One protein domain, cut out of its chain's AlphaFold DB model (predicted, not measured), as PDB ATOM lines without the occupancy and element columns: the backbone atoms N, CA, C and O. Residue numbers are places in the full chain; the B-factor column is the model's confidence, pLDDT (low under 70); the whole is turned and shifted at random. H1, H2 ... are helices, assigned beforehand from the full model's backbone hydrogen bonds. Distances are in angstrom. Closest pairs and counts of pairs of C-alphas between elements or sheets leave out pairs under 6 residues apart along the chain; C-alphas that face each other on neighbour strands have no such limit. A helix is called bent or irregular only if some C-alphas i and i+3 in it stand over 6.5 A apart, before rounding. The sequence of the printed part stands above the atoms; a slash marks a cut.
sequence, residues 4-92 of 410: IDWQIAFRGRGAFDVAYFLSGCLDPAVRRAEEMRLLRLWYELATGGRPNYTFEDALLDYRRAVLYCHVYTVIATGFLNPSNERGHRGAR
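Overview. This is residues 4 to 92 of the 410 residues of the protein "FAA_hydrolase domain-containing protein" of Candidatus Rokubacteria bacterium (UniProt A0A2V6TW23). A hairpin of two helices, H1 and H2, is crossed by one long helix, H3, whose first part packs on the hairpin and whose last part runs on beyond it as an arm, with the short helix H4 set crosswise at the far end. The arm and H4 make much of the longest dimension. The printed part has 89 residues with four named helices, in the order H1, H2, H3, H4, and no named strand; the class is all helix, with 65 residues in the helices. The whole is loose, with a radius of gyration of the C-alphas of 15.7 A, and the C-alphas span 46 by 31 by 21 A along their three main axes.

Arrangement. The first named helix, H1, residues 15 to 25, touches H2, residues 28 to 47. The closest C-alphas of the two are those of Leu 22 and Arg 31, 6.2 A apart. Their lines stand at a shallow tilt of 24 degrees, and they run opposite ways; H1 and H2 form a helical hairpin. H2 is irregular, with C-alphas 33 and 36 8.0 A apart, and it has a kink of 61 degrees near residue 35. H3, residues 55 to 80, is the hub and touches three other helices. It touches H1 with residues 58 to 69 alone, and the closest C-alphas are those of Ala 15 and Tyr 62, 5.1 A apart. H1 and H3 run the same way at a steep tilt of 63 degrees. Residues 39 to 43 of H2 touch residues 55 to 59 of H3, with the C-alphas of Tyr 43 and Phe 55 closest at 6.7 A. H2 and H3 run opposite ways at a steep tilt of 64 degrees. H3 has a kink of 37 degrees near residue 71. With residues 78 to 80 alone it touches H4, residues 85 to 92, and the closest C-alphas, those of Phe 79 and Gly 87, are 4.4 A apart. H3 and H4 are about perpendicular, at 76 degrees. H4 is apart from both H1 and H2. The packing of the helices is mostly crossed: of the four pairs that touch, one is at a shallow tilt. In H1 every O i to N i+4 pair is within hydrogen-bond range; the counts are 14 of 16 in H2, 20 of 22 in H3 and 3 of 4 in H4.

Along the chain. Residues 4 to 14 come before the first named helix. H1 begins at C-alpha 15, at (-32.248, 0.959, -18.227), and measures 15.0 A from first to last C-alpha. It is neither bent nor irregular, but only just: C-alphas 22 and 25 are 6.0 A apart. H2, from Pro 28 to Thr 47, measures 26.0 A. H3 is the longest helix, with 26 residues and 36.2 A, and begins at C-alpha 55, at (-31.748, -9.522, -14.684). It too is neither bent nor irregular, but only just, with C-alphas 70 and 73 6.0 A apart. H4 measures 11.2 A and ends at C-alpha 92, at (-25.633, 25.801, -37.096).

Size, cuts and confidence. The two C-alphas farthest apart are those of Pro 51 and Ser 83, at 48.4 A. The first and last printed C-alphas, those of Ile 4 and Arg 92, are 27.5 A apart. The printed part has no cut. The links from H1 to H2 and from H3 to H4 are tight, and the link from H2 to H3, with 7 residues, is short; no link is long. The mean pLDDT of the printed part is 72.7. It is under 70 in 39 residues, namely residues 4 to 14, 48 to 51 and 69 to 92, and H4 has a mean of 51.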
ATOM      1  N   ILE A   4     -40.768   5.196 -23.956       41.41
ATOM      2  CA  ILE A   4     -40.526   6.603 -24.288       41.41
ATOM      3  C   ILE A   4     -40.103   7.305 -22.999       41.41
ATOM      4  O   ILE A   4     -40.932   7.526 -22.120       41.41
ATOM      5  N   ASP A   5     -38.815   7.625 -22.906       52.69
ATOM      6  CA  ASP A   5     -38.267   8.553 -21.914       52.69
ATOM      7  C   ASP A   5     -38.812   9.971 -22.198       52.69
ATOM      8  O   ASP A   5     -38.833  10.431 -23.345       52.69
ATOM      9  N   TRP A   6     -39.303  10.633 -21.147       48.84
ATOM     10  CA  TRP A   6     -39.912  11.969 -21.174       48.84
ATOM     11  C   TRP A   6     -38.877  13.109 -21.218       48.84
ATOM     12  O   TRP A   6     -39.209  14.204 -21.673       48.84
ATOM     13  N   GLN A   7     -37.635  12.874 -20.785       51.34
ATOM     14  CA  GLN A   7     -36.552  13.862 -20.819       51.34
ATOM     15  C   GLN A   7     -35.598  13.670 -22.001       51.34
ATOM     16  O   GLN A   7     -35.160  14.676 -22.562       51.34
ATOM     17  N   ILE A   8     -35.301  12.437 -22.438       54.00
ATOM     18  CA  ILE A   8     -34.518  12.212 -23.666       54.00
ATOM     19  C   ILE A   8     -35.019  10.998 -24.464       54.00
ATOM     20  O   ILE A   8     -34.682   9.855 -24.181       54.00
ATOM     21  N   ALA A   9     -35.785  11.237 -25.534       51.31
ATOM     22  CA  ALA A   9     -36.454  10.192 -26.319       51.31
ATOM     23  C   ALA A   9     -35.500   9.259 -27.116       51.31
ATOM     24  O   ALA A   9     -35.421   9.307 -28.348       51.31
ATOM     25  N   PHE A  10     -34.806   8.355 -26.424       54.75
ATOM     26  CA  PHE A  10     -33.976   7.301 -27.004       54.75
ATOM     27  C   PHE A  10     -34.733   5.971 -27.107       54.75
ATOM     28  O   PHE A  10     -35.428   5.540 -26.189       54.75
ATOM     29  N   ARG A  11     -34.536   5.240 -28.211       53.53
ATOM     30  CA  ARG A  11     -35.007   3.850 -28.325       53.53
ATOM     31  C   ARG A  11     -34.102   2.928 -27.504       53.53
ATOM     32  O   ARG A  11     -33.050   2.520 -27.988       53.53
ATOM     33  N   GLY A  12     -34.532   2.565 -26.297       64.19
ATOM     34  CA  GLY A  12     -33.804   1.655 -25.407       64.19
ATOM     35  C   GLY A  12     -34.707   0.702 -24.617       64.19
ATOM     36  O   GLY A  12     -35.933   0.748 -24.718       64.19
ATOM     37  N   ARG A  13     -34.087  -0.167 -23.804       67.50
ATOM     38  CA  ARG A  13     -34.771  -1.102 -22.883       67.50
ATOM     39  C   ARG A  13     -35.143  -0.470 -21.523       67.50
ATOM     40  O   ARG A  13     -35.373  -1.194 -20.562       67.50
ATOM     41  N   GLY A  14     -35.159   0.864 -21.421       68.62
ATOM     42  CA  GLY A  14     -35.512   1.620 -20.204       68.62
ATOM     43  C   GLY A  14     -34.441   1.677 -19.101       68.62
ATOM     44  O   GLY A  14     -34.623   2.377 -18.115       68.62
ATOM     45  N   ALA A  15     -33.304   0.985 -19.249       78.06
ATOM     46  CA  ALA A  15     -32.248   0.959 -18.227       78.06
ATOM     47  C   ALA A  15     -31.586   2.333 -17.961       78.06
ATOM     48  O   ALA A  15     -30.846   2.481 -16.989       78.06
ATOM     49  N   PHE A  16     -31.844   3.332 -18.814       77.81
ATOM     50  CA  PHE A  16     -31.345   4.694 -18.646       77.81
ATOM     51  C   PHE A  16     -32.017   5.425 -17.479       77.81
ATOM     52  O   PHE A  16     -31.314   6.032 -16.681       77.81
ATOM     53  N   ASP A  17     -33.332   5.289 -17.312       75.94
ATOM     54  CA  ASP A  17     -34.102   6.005 -16.285       75.94
ATOM     55  C   ASP A  17     -33.620   5.630 -14.873       75.94
ATOM     56  O   ASP A  17     -33.352   6.484 -14.025       75.94
ATOM     57  N   VAL A  18     -33.417   4.326 -14.642       83.94
ATOM     58  CA  VAL A  18     -32.867   3.792 -13.387       83.94
ATOM     59  C   VAL A  18     -31.373   4.100 -13.231       83.94
ATOM     60  O   VAL A  18     -30.921   4.350 -12.115       83.94
ATOM     61  N   ALA A  19     -30.596   4.156 -14.318       86.44
ATOM     62  CA  ALA A  19     -29.205   4.609 -14.265       86.44
ATOM     63  C   ALA A  19     -29.099   6.084 -13.863       86.44
ATOM     64  O   ALA A  19     -28.321   6.407 -12.964       86.44
ATOM     65  N   TYR A  20     -29.905   6.959 -14.460       81.75
ATOM     66  CA  TYR A  20     -29.969   8.378 -14.128       81.75
ATOM     67  C   TYR A  20     -30.409   8.588 -12.675       81.75
ATOM     68  O   TYR A  20     -29.681   9.215 -11.909       81.75
ATOM     69  N   PHE A  21     -31.525   7.979 -12.257       83.06
ATOM     70  CA  PHE A  21     -32.019   8.089 -10.883       83.06
ATOM     71  C   PHE A  21     -30.990   7.599  -9.852       83.06
ATOM     72  O   PHE A  21     -30.628   8.341  -8.937       83.06
ATOM     73  N   LEU A  22     -30.465   6.378 -10.014       83.44
ATOM     74  CA  LEU A  22     -29.537   5.802  -9.038       83.44
ATOM     75  C   LEU A  22     -28.176   6.500  -9.026       83.44
ATOM     76  O   LEU A  22     -27.575   6.591  -7.960       83.44
ATOM     77  N   SER A  23     -27.668   6.971 -10.172       81.06
ATOM     78  CA  SER A  23     -26.325   7.569 -10.246       81.06
ATOM     79  C   SER A  23     -26.280   9.091 -10.105       81.06
ATOM     80  O   SER A  23     -25.232   9.599  -9.710       81.06
ATOM     81  N   GLY A  24     -27.376   9.798 -10.401       75.25
ATOM     82  CA  GLY A  24     -27.448  11.263 -10.421       75.25
ATOM     83  C   GLY A  24     -28.435  11.897  -9.434       75.25
ATOM     84  O   GLY A  24     -28.313  13.092  -9.179       75.25
ATOM     85  N   CYS A  25     -29.385  11.142  -8.866       78.25
ATOM     86  CA  CYS A  25     -30.408  11.685  -7.954       78.25
ATOM     87  C   CYS A  25     -30.327  11.158  -6.510       78.25
ATOM     88  O   CYS A  25     -31.007  11.696  -5.639       78.25
ATOM     89  N   LEU A  26     -29.522  10.125  -6.241       80.00
ATOM     90  CA  LEU A  26     -29.303   9.594  -4.892       80.00
ATOM     91  C   LEU A  26     -27.967  10.056  -4.306       80.00
ATOM     92  O   LEU A  26     -26.955  10.123  -5.003       80.00
ATOM     93  N   ASP A  27     -27.953  10.283  -2.991       85.88
ATOM     94  CA  ASP A  27     -26.714  10.463  -2.234       85.88
ATOM     95  C   ASP A  27     -25.783   9.238  -2.409       85.88
ATOM     96  O   ASP A  27     -26.265   8.097  -2.380       85.88
ATOM     97  N   PRO A  28     -24.453   9.413  -2.560       83.88
ATOM     98  CA  PRO A  28     -23.533   8.300  -2.796       83.88
ATOM     99  C   PRO A  28     -23.527   7.203  -1.723       83.88
ATOM    100  O   PRO A  28     -23.215   6.055  -2.048       83.88
ATOM    101  N   ALA A  29     -23.832   7.508  -0.457       82.38
ATOM    102  CA  ALA A  29     -23.946   6.504   0.598       82.38
ATOM    103  C   ALA A  29     -25.248   5.700   0.466       82.38
ATOM    104  O   ALA A  29     -25.200   4.470   0.504       82.38
ATOM    105  N   VAL A  30     -26.376   6.376   0.214       84.38
ATOM    106  CA  VAL A  30     -27.674   5.728  -0.056       84.38
ATOM    107  C   VAL A  30     -27.584   4.849  -1.302       84.38
ATOM    108  O   VAL A  30     -27.971   3.684  -1.269       84.38
ATOM    109  N   ARG A  31     -26.985   5.364  -2.381       87.88
ATOM    110  CA  ARG A  31     -26.723   4.606  -3.607       87.88
ATOM    111  C   ARG A  31     -25.935   3.327  -3.312       87.88
ATOM    112  O   ARG A  31     -26.382   2.253  -3.694       87.88
ATOM    113  N   ARG A  32     -24.797   3.409  -2.611       87.12
ATOM    114  CA  ARG A  32     -23.964   2.227  -2.299       87.12
ATOM    115  C   ARG A  32     -24.702   1.152  -1.495       87.12
ATOM    116  O   ARG A  32     -24.397  -0.021  -1.680       87.12
ATOM    117  N   ALA A  33     -25.641   1.535  -0.631       90.88
ATOM    118  CA  ALA A  33     -26.461   0.589   0.123       90.88
ATOM    119  C   ALA A  33     -27.587  -0.035  -0.729       90.88
ATOM    120  O   ALA A  33     -27.843  -1.233  -0.640       90.88
ATOM    121  N   GLU A  34     -28.241   0.764  -1.577       90.81
ATOM    122  CA  GLU A  34     -29.545   0.418  -2.160       90.81
ATOM    123  C   GLU A  34     -29.525   0.079  -3.664       90.81
ATOM    124  O   GLU A  34     -30.497  -0.488  -4.168       90.81
ATOM    125  N   GLU A  35     -28.443   0.385  -4.394       90.81
ATOM    126  CA  GLU A  35     -28.351   0.305  -5.869       90.81
ATOM    127  C   GLU A  35     -28.857  -1.030  -6.435       90.81
ATOM    128  O   GLU A  35     -29.745  -1.048  -7.289       90.81
ATOM    129  N   MET A  36     -28.365  -2.161  -5.919       92.56
ATOM    130  CA  MET A  36     -28.765  -3.484  -6.411       92.56
ATOM    131  C   MET A  36     -30.201  -3.869  -6.037       92.56
ATOM    132  O   MET A  36     -30.830  -4.623  -6.780       92.56
ATOM    133  N   ARG A  37     -30.744  -3.368  -4.918       94.06
ATOM    134  CA  ARG A  37     -32.138  -3.626  -4.521       94.06
ATOM    135  C   ARG A  37     -33.096  -2.823  -5.393       94.06
ATOM    136  O   ARG A  37     -34.070  -3.373  -5.903       94.06
ATOM    137  N   LEU A  38     -32.796  -1.545  -5.608       90.94
ATOM    138  CA  LEU A  38     -33.598  -0.652  -6.441       90.94
ATOM    139  C   LEU A  38     -33.535  -1.042  -7.924       90.94
ATOM    140  O   LEU A  38     -34.556  -0.982  -8.604       90.94
ATOM    141  N   LEU A  39     -32.390  -1.526  -8.415       89.94
ATOM    142  CA  LEU A  39     -32.273  -2.056  -9.776       89.94
ATOM    143  C   LEU A  39     -33.081  -3.352  -9.977       89.94
ATOM    144  O   LEU A  39     -33.687  -3.523 -11.033       89.94
ATOM    145  N   ARG A  40     -33.136  -4.247  -8.976       90.75
ATOM    146  CA  ARG A  40     -34.020  -5.433  -9.006       90.75
ATOM    147  C   ARG A  40     -35.492  -5.035  -9.023       90.75
ATOM    148  O   ARG A  40     -36.222  -5.502  -9.890       90.75
ATOM    149  N   LEU A  41     -35.890  -4.109  -8.151       89.50
ATOM    150  CA  LEU A  41     -37.254  -3.583  -8.110       89.50
ATOM    151  C   LEU A  41     -37.652  -2.922  -9.442       89.50
ATOM    152  O   LEU A  41     -38.734  -3.183  -9.961       89.50
ATOM    153  N   TRP A  42     -36.766  -2.115 -10.038       88.44
ATOM    154  CA  TRP A  42     -36.987  -1.553 -11.373       88.44
ATOM    155  C   TRP A  42     -37.132  -2.648 -12.432       88.44
ATOM    156  O   TRP A  42     -38.054  -2.587 -13.239       88.44
ATOM    157  N   TYR A  43     -36.263  -3.662 -12.429       87.25
ATOM    158  CA  TYR A  43     -36.341  -4.771 -13.378       87.25
ATOM    159  C   TYR A  43     -37.677  -5.518 -13.264       87.25
ATOM    160  O   TYR A  43     -38.338  -5.748 -14.278       87.25
ATOM    161  N   GLU A  44     -38.112  -5.850 -12.050       86.12
ATOM    162  CA  GLU A  44     -39.388  -6.524 -11.796       86.12
ATOM    163  C   GLU A  44     -40.573  -5.686 -12.301       86.12
ATOM    164  O   GLU A  44     -41.391  -6.190 -13.072       86.12
ATOM    165  N   LEU A  45     -40.619  -4.392 -11.961       84.06
ATOM    166  CA  LEU A  45     -41.712  -3.485 -12.334       84.06
ATOM    167  C   LEU A  45     -41.732  -3.122 -13.829       84.06
ATOM    168  O   LEU A  45     -42.780  -3.183 -14.468       84.06
ATOM    169  N   ALA A  46     -40.591  -2.731 -14.400       75.31
ATOM    170  CA  ALA A  46     -40.503  -2.204 -15.764       75.31
ATOM    171  C   ALA A  46     -40.486  -3.304 -16.834       75.31
ATOM    172  O   ALA A  46     -40.908  -3.076 -17.972       75.31
ATOM    173  N   THR A  47     -39.996  -4.502 -16.496       73.31
ATOM    174  CA  THR A  47     -39.919  -5.622 -17.447       73.31
ATOM    175  C   THR A  47     -41.032  -6.644 -17.243       73.31
ATOM    176  O   THR A  47     -41.452  -7.262 -18.225       73.31
ATOM    177  N   GLY A  48     -41.538  -6.809 -16.015       67.81
ATOM    178  CA  GLY A  48     -42.515  -7.841 -15.662       67.81
ATOM    179  C   GLY A  48     -41.941  -9.262 -15.669       67.81
ATOM    180  O   GLY A  48     -42.682 -10.204 -15.933       67.81
ATOM    181  N   GLY A  49     -40.624  -9.425 -15.476       62.47
ATOM    182  CA  GLY A  49     -39.963 -10.739 -15.437       62.47
ATOM    183  C   GLY A  49     -40.005 -11.511 -16.764       62.47
ATOM    184  O   GLY A  49     -40.049 -12.739 -16.765       62.47
ATOM    185  N   ARG A  50     -40.043 -10.806 -17.905       64.19
ATOM    186  CA  ARG A  50     -40.179 -11.423 -19.237       64.19
ATOM    187  C   ARG A  50     -39.017 -12.382 -19.546       64.19
ATOM    188  O   ARG A  50     -37.865 -11.986 -19.405       64.19
ATOM    189  N   PRO A  51     -39.284 -13.571 -20.117       62.53
ATOM    190  CA  PRO A  51     -38.268 -14.617 -20.295       62.53
ATOM    191  C   PRO A  51     -37.106 -14.246 -21.235       62.53
ATOM    192  O   PRO A  51     -36.045 -14.851 -21.153       62.53
ATOM    193  N   ASN A  52     -37.278 -13.242 -22.105       78.50
ATOM    194  CA  ASN A  52     -36.288 -12.848 -23.121       78.50
ATOM    195  C   ASN A  52     -35.467 -11.597 -22.731       78.50
ATOM    196  O   ASN A  52     -34.869 -10.947 -23.596       78.50
ATOM    197  N   TYR A  53     -35.494 -11.197 -21.459       82.06
ATOM    198  CA  TYR A  53     -34.650 -10.132 -20.918       82.06
ATOM    199  C   TYR A  53     -34.387 -10.438 -19.450       82.06
ATOM    200  O   TYR A  53     -35.270 -10.262 -18.619       82.06
ATOM    201  N   THR A  54     -33.202 -10.958 -19.155       88.62
ATOM    202  CA  THR A  54     -32.826 -11.414 -17.816       88.62
ATOM    203  C   THR A  54     -32.434 -10.245 -16.911       88.62
ATOM    204  O   THR A  54     -32.153  -9.134 -17.369       88.62
ATOM    205  N   PHE A  55     -32.333 -10.500 -15.603       87.88
ATOM    206  CA  PHE A  55     -31.748  -9.522 -14.684       87.88
ATOM    207  C   PHE A  55     -30.260  -9.246 -14.993       87.88
ATOM    208  O   PHE A  55     -29.771  -8.152 -14.725       87.88
ATOM    209  N   GLU A  56     -29.540 -10.200 -15.592       89.75
ATOM    210  CA  GLU A  56     -28.146 -10.005 -16.013       89.75
ATOM    211  C   GLU A  56     -28.045  -9.057 -17.214       89.75
ATOM    212  O   GLU A  56     -27.216  -8.146 -17.201       89.75
ATOM    213  N   ASP A  57     -28.947  -9.190 -18.193       86.12
ATOM    214  CA  ASP A  57     -29.082  -8.234 -19.299       86.12
ATOM    215  C   ASP A  57     -29.413  -6.830 -18.770       86.12
ATOM    216  O   ASP A  57     -28.803  -5.842 -19.183       86.12
ATOM    217  N   ALA A  58     -30.342  -6.739 -17.813       86.69
ATOM    218  CA  ALA A  58     -30.722  -5.483 -17.174       86.69
ATOM    219  C   ALA A  58     -29.565  -4.841 -16.391       86.69
ATOM    220  O   ALA A  58     -29.380  -3.626 -16.457       86.69
ATOM    221  N   LEU A  59     -28.749  -5.639 -15.696       89.44
ATOM    222  CA  LEU A  59     -27.548  -5.176 -14.998       89.44
ATOM    223  C   LEU A  59     -26.455  -4.713 -15.973       89.44
ATOM    224  O   LEU A  59     -25.759  -3.730 -15.701       89.44
ATOM    225  N   LEU A  60     -26.299  -5.391 -17.112       88.25
ATOM    226  CA  LEU A  60     -25.358  -5.004 -18.163       88.25
ATOM    227  C   LEU A  60     -25.774  -3.688 -18.834       88.25
ATOM    228  O   LEU A  60     -24.944  -2.787 -18.979       88.25
ATOM    229  N   ASP A  61     -27.049  -3.551 -19.196       85.94
ATOM    230  CA  ASP A  61     -27.582  -2.329 -19.801       85.94
ATOM    231  C   ASP A  61     -27.610  -1.164 -18.795       85.94
ATOM    232  O   ASP A  61     -27.258  -0.045 -19.169       85.94
ATOM    233  N   TYR A  62     -27.879  -1.417 -17.507       88.25
ATOM    234  CA  TYR A  62     -27.696  -0.439 -16.427       88.25
ATOM    235  C   TYR A  62     -26.246   0.055 -16.339       88.25
ATOM    236  O   TYR A  62     -26.001   1.260 -16.359       88.25
ATOM    237  N   ARG A  63     -25.255  -0.848 -16.301       87.44
ATOM    238  CA  ARG A  63     -23.828  -0.470 -16.229       87.44
ATOM    239  C   ARG A  63     -23.384   0.352 -17.443       87.44
ATOM    240  O   ARG A  63     -22.651   1.329 -17.287       87.44
ATOM    241  N   ARG A  64     -23.859  -0.002 -18.642       82.62
ATOM    242  CA  ARG A  64     -23.646   0.777 -19.876       82.62
ATOM    243  C   ARG A  64     -24.296   2.160 -19.795       82.62
ATOM    244  O   ARG A  64     -23.667   3.147 -20.173       82.62
ATOM    245  N   ALA A  65     -25.520   2.241 -19.278       82.31
ATOM    246  CA  ALA A  65     -26.234   3.497 -19.096       82.31
ATOM    247  C   ALA A  65     -25.566   4.402 -18.046       82.31
ATOM    248  O   ALA A  65     -25.400   5.587 -18.309       82.31
ATOM    249  N   VAL A  66     -25.074   3.865 -16.924       82.38
ATOM    250  CA  VAL A  66     -24.301   4.633 -15.926       82.38
ATOM    251  C   VAL A  66     -23.026   5.213 -16.542       82.38
ATOM    252  O   VAL A  66     -22.718   6.381 -16.300       82.38
ATOM    253  N   LEU A  67     -22.307   4.452 -17.378       78.75
ATOM    254  CA  LEU A  67     -21.162   4.984 -18.123       78.75
ATOM    255  C   LEU A  67     -21.593   6.137 -19.045       78.75
ATOM    256  O   LEU A  67     -20.925   7.170 -19.076       78.75
ATOM    257  N   TYR A  68     -22.731   6.002 -19.732       70.50
ATOM    258  CA  TYR A  68     -23.302   7.094 -20.520       70.50
ATOM    259  C   TYR A  68     -23.650   8.308 -19.647       70.50
ATOM    260  O   TYR A  68     -23.289   9.406 -20.035       70.50
ATOM    261  N   CYS A  69     -24.238   8.155 -18.455       69.88
ATOM    262  CA  CYS A  69     -24.514   9.277 -17.542       69.88
ATOM    263  C   CYS A  69     -23.242  10.057 -17.150       69.88
ATOM    264  O   CYS A  69     -23.284  11.280 -17.056       69.88
ATOM    265  N   HIS A  70     -22.099   9.382 -16.977       67.44
ATOM    266  CA  HIS A  70     -20.825  10.038 -16.639       67.44
ATOM    267  C   HIS A  70     -20.167  10.696 -17.862       67.44
ATOM    268  O   HIS A  70     -19.645  11.808 -17.778       67.44
ATOM    269  N   VAL A  71     -20.216  10.034 -19.023       66.50
ATOM    270  CA  VAL A  71     -19.675  10.565 -20.286       66.50
ATOM    271  C   VAL A  71     -20.595  11.643 -20.883       66.50
ATOM    272  O   VAL A  71     -20.118  12.514 -21.607       66.50
ATOM    273  N   TYR A  72     -21.885  11.662 -20.536       66.06
ATOM    274  CA  TYR A  72     -22.856  12.666 -20.975       66.06
ATOM    275  C   TYR A  72     -22.428  14.074 -20.572       66.06
ATOM    276  O   TYR A  72     -22.500  14.971 -21.401       66.06
ATOM    277  N   THR A  73     -21.872  14.274 -19.374       58.94
ATOM    278  CA  THR A  73     -21.320  15.574 -18.959       58.94
ATOM    279  C   THR A  73     -20.203  16.050 -19.898       58.94
ATOM    280  O   THR A  73     -20.154  17.227 -20.254       58.94
ATOM    281  N   VAL A  74     -19.344  15.136 -20.370       61.38
ATOM    282  CA  VAL A  74     -18.254  15.416 -21.327       61.38
ATOM    283  C   VAL A  74     -18.791  15.640 -22.748       61.38
ATOM    284  O   VAL A  74     -18.326  16.523 -23.462       61.38
ATOM    285  N   ILE A  75     -19.805  14.877 -23.164       61.22
ATOM    286  CA  ILE A  75     -20.473  15.038 -24.462       61.22
ATOM    287  C   ILE A  75     -21.235  16.370 -24.516       61.22
ATOM    288  O   ILE A  75     -21.087  17.118 -25.480       61.22
ATOM    289  N   ALA A  76     -22.006  16.694 -23.478       59.81
ATOM    290  CA  ALA A  76     -22.784  17.921 -23.360       59.81
ATOM    291  C   ALA A  76     -21.875  19.155 -23.298       59.81
ATOM    292  O   ALA A  76     -22.082  20.091 -24.066       59.81
ATOM    293  N   THR A  77     -20.812  19.142 -22.484       57.78
ATOM    294  CA  THR A  77     -19.799  20.218 -22.519       57.78
ATOM    295  C   THR A  77     -19.070  20.283 -23.863       57.78
ATOM    296  O   THR A  77     -18.793  21.378 -24.342       57.78
ATOM    297  N   GLY A  78     -18.842  19.154 -24.541       59.06
ATOM    298  CA  GLY A  78     -18.319  19.118 -25.910       59.06
ATOM    299  C   GLY A  78     -19.241  19.778 -26.946       59.06
ATOM    300  O   GLY A  78     -18.751  20.487 -27.822       59.06
ATOM    301  N   PHE A  79     -20.560  19.596 -26.836       55.25
ATOM    302  CA  PHE A  79     -21.558  20.268 -27.680       55.25
ATOM    303  C   PHE A  79     -21.746  21.752 -27.332       55.25
ATOM    304  O   PHE A  79     -22.001  22.554 -28.229       55.25
ATOM    305  N   LEU A  80     -21.610  22.119 -26.056       51.62
ATOM    306  CA  LEU A  80     -21.761  23.494 -25.566       51.62
ATOM    307  C   LEU A  80     -20.487  24.339 -25.711       51.62
ATOM    308  O   LEU A  80     -20.566  25.562 -25.639       51.62
ATOM    309  N   ASN A  81     -19.323  23.722 -25.923       59.41
ATOM    310  CA  ASN A  81     -18.065  24.432 -26.127       59.41
ATOM    311  C   ASN A  81     -17.912  24.871 -27.603       59.41
ATOM    312  O   ASN A  81     -17.642  24.027 -28.464       59.41
ATOM    313  N   PRO A  82     -18.013  26.179 -27.921       56.25
ATOM    314  CA  PRO A  82     -17.968  26.665 -29.297       56.25
ATOM    315  C   PRO A  82     -16.582  26.560 -29.949       56.25
ATOM    316  O   PRO A  82     -16.495  26.734 -31.160       56.25
ATOM    317  N   SER A  83     -15.508  26.277 -29.197       59.19
ATOM    318  CA  SER A  83     -14.139  26.228 -29.736       59.19
ATOM    319  C   SER A  83     -13.754  24.911 -30.423       59.19
ATOM    320  O   SER A  83     -12.658  24.817 -30.972       59.19
ATOM    321  N   ASN A  84     -14.629  23.896 -30.430       62.28
ATOM    322  CA  ASN A  84     -14.386  22.625 -31.124       62.28
ATOM    323  C   ASN A  84     -15.373  22.384 -32.284       62.28
ATOM    324  O   ASN A  84     -16.480  22.923 -32.308       62.28
ATOM    325  N   GLU A  85     -14.994  21.526 -33.239       54.31
ATOM    326  CA  GLU A  85     -15.800  21.238 -34.438       54.31
ATOM    327  C   GLU A  85     -17.238  20.776 -34.150       54.31
ATOM    328  O   GLU A  85     -18.143  21.102 -34.921       54.31
ATOM    329  N   ARG A  86     -17.477  20.009 -33.077       52.66
ATOM    330  CA  ARG A  86     -18.819  19.489 -32.762       52.66
ATOM    331  C   ARG A  86     -19.721  20.602 -32.233       52.66
ATOM    332  O   ARG A  86     -20.845  20.722 -32.720       52.66
ATOM    333  N   GLY A  87     -19.208  21.471 -31.359       55.03
ATOM    334  CA  GLY A  87     -19.895  22.705 -30.957       55.03
ATOM    335  C   GLY A  87     -20.171  23.634 -32.150       55.03
ATOM    336  O   GLY A  87     -21.298  24.090 -32.345       55.03
ATOM    337  N   HIS A  88     -19.191  23.813 -33.043       52.47
ATOM    338  CA  HIS A  88     -19.337  24.614 -34.269       52.47
ATOM    339  C   HIS A  88     -20.333  24.059 -35.309       52.47
ATOM    340  O   HIS A  88     -20.796  24.818 -36.174       52.47
ATOM    341  N   ARG A  89     -20.647  22.755 -35.272       49.91
ATOM    342  CA  ARG A  89     -21.709  22.133 -36.088       49.91
ATOM    343  C   ARG A  89     -23.068  22.205 -35.386       49.91
ATOM    344  O   ARG A  89     -24.042  22.590 -36.030       49.91
ATOM    345  N   GLY A  90     -23.125  21.940 -34.077       48.97
ATOM    346  CA  GLY A  90     -24.343  22.090 -33.267       48.97
ATOM    347  C   GLY A  90     -24.941  23.497 -33.367       48.97
ATOM    348  O   GLY A  90     -26.120  23.649 -33.683       48.97
ATOM    349  N   ALA A  91     -24.098  24.529 -33.263       48.62
ATOM    350  CA  ALA A  91     -24.489  25.939 -33.371       48.62
ATOM    351  C   ALA A  91     -25.118  26.357 -34.722       48.62
ATOM    352  O   ALA A  91     -25.651  27.462 -34.828       48.62
ATOM    353  N   ARG A  92     -25.056  25.516 -35.767       44.94
ATOM    354  CA  ARG A  92     -25.633  25.801 -37.096       44.94
ATOM    355  C   ARG A  92     -26.906  25.018 -37.422       44.94
ATOM    356  O   ARG A  92     -27.593  25.400 -38.363       44.94
TER     357      ARG A  92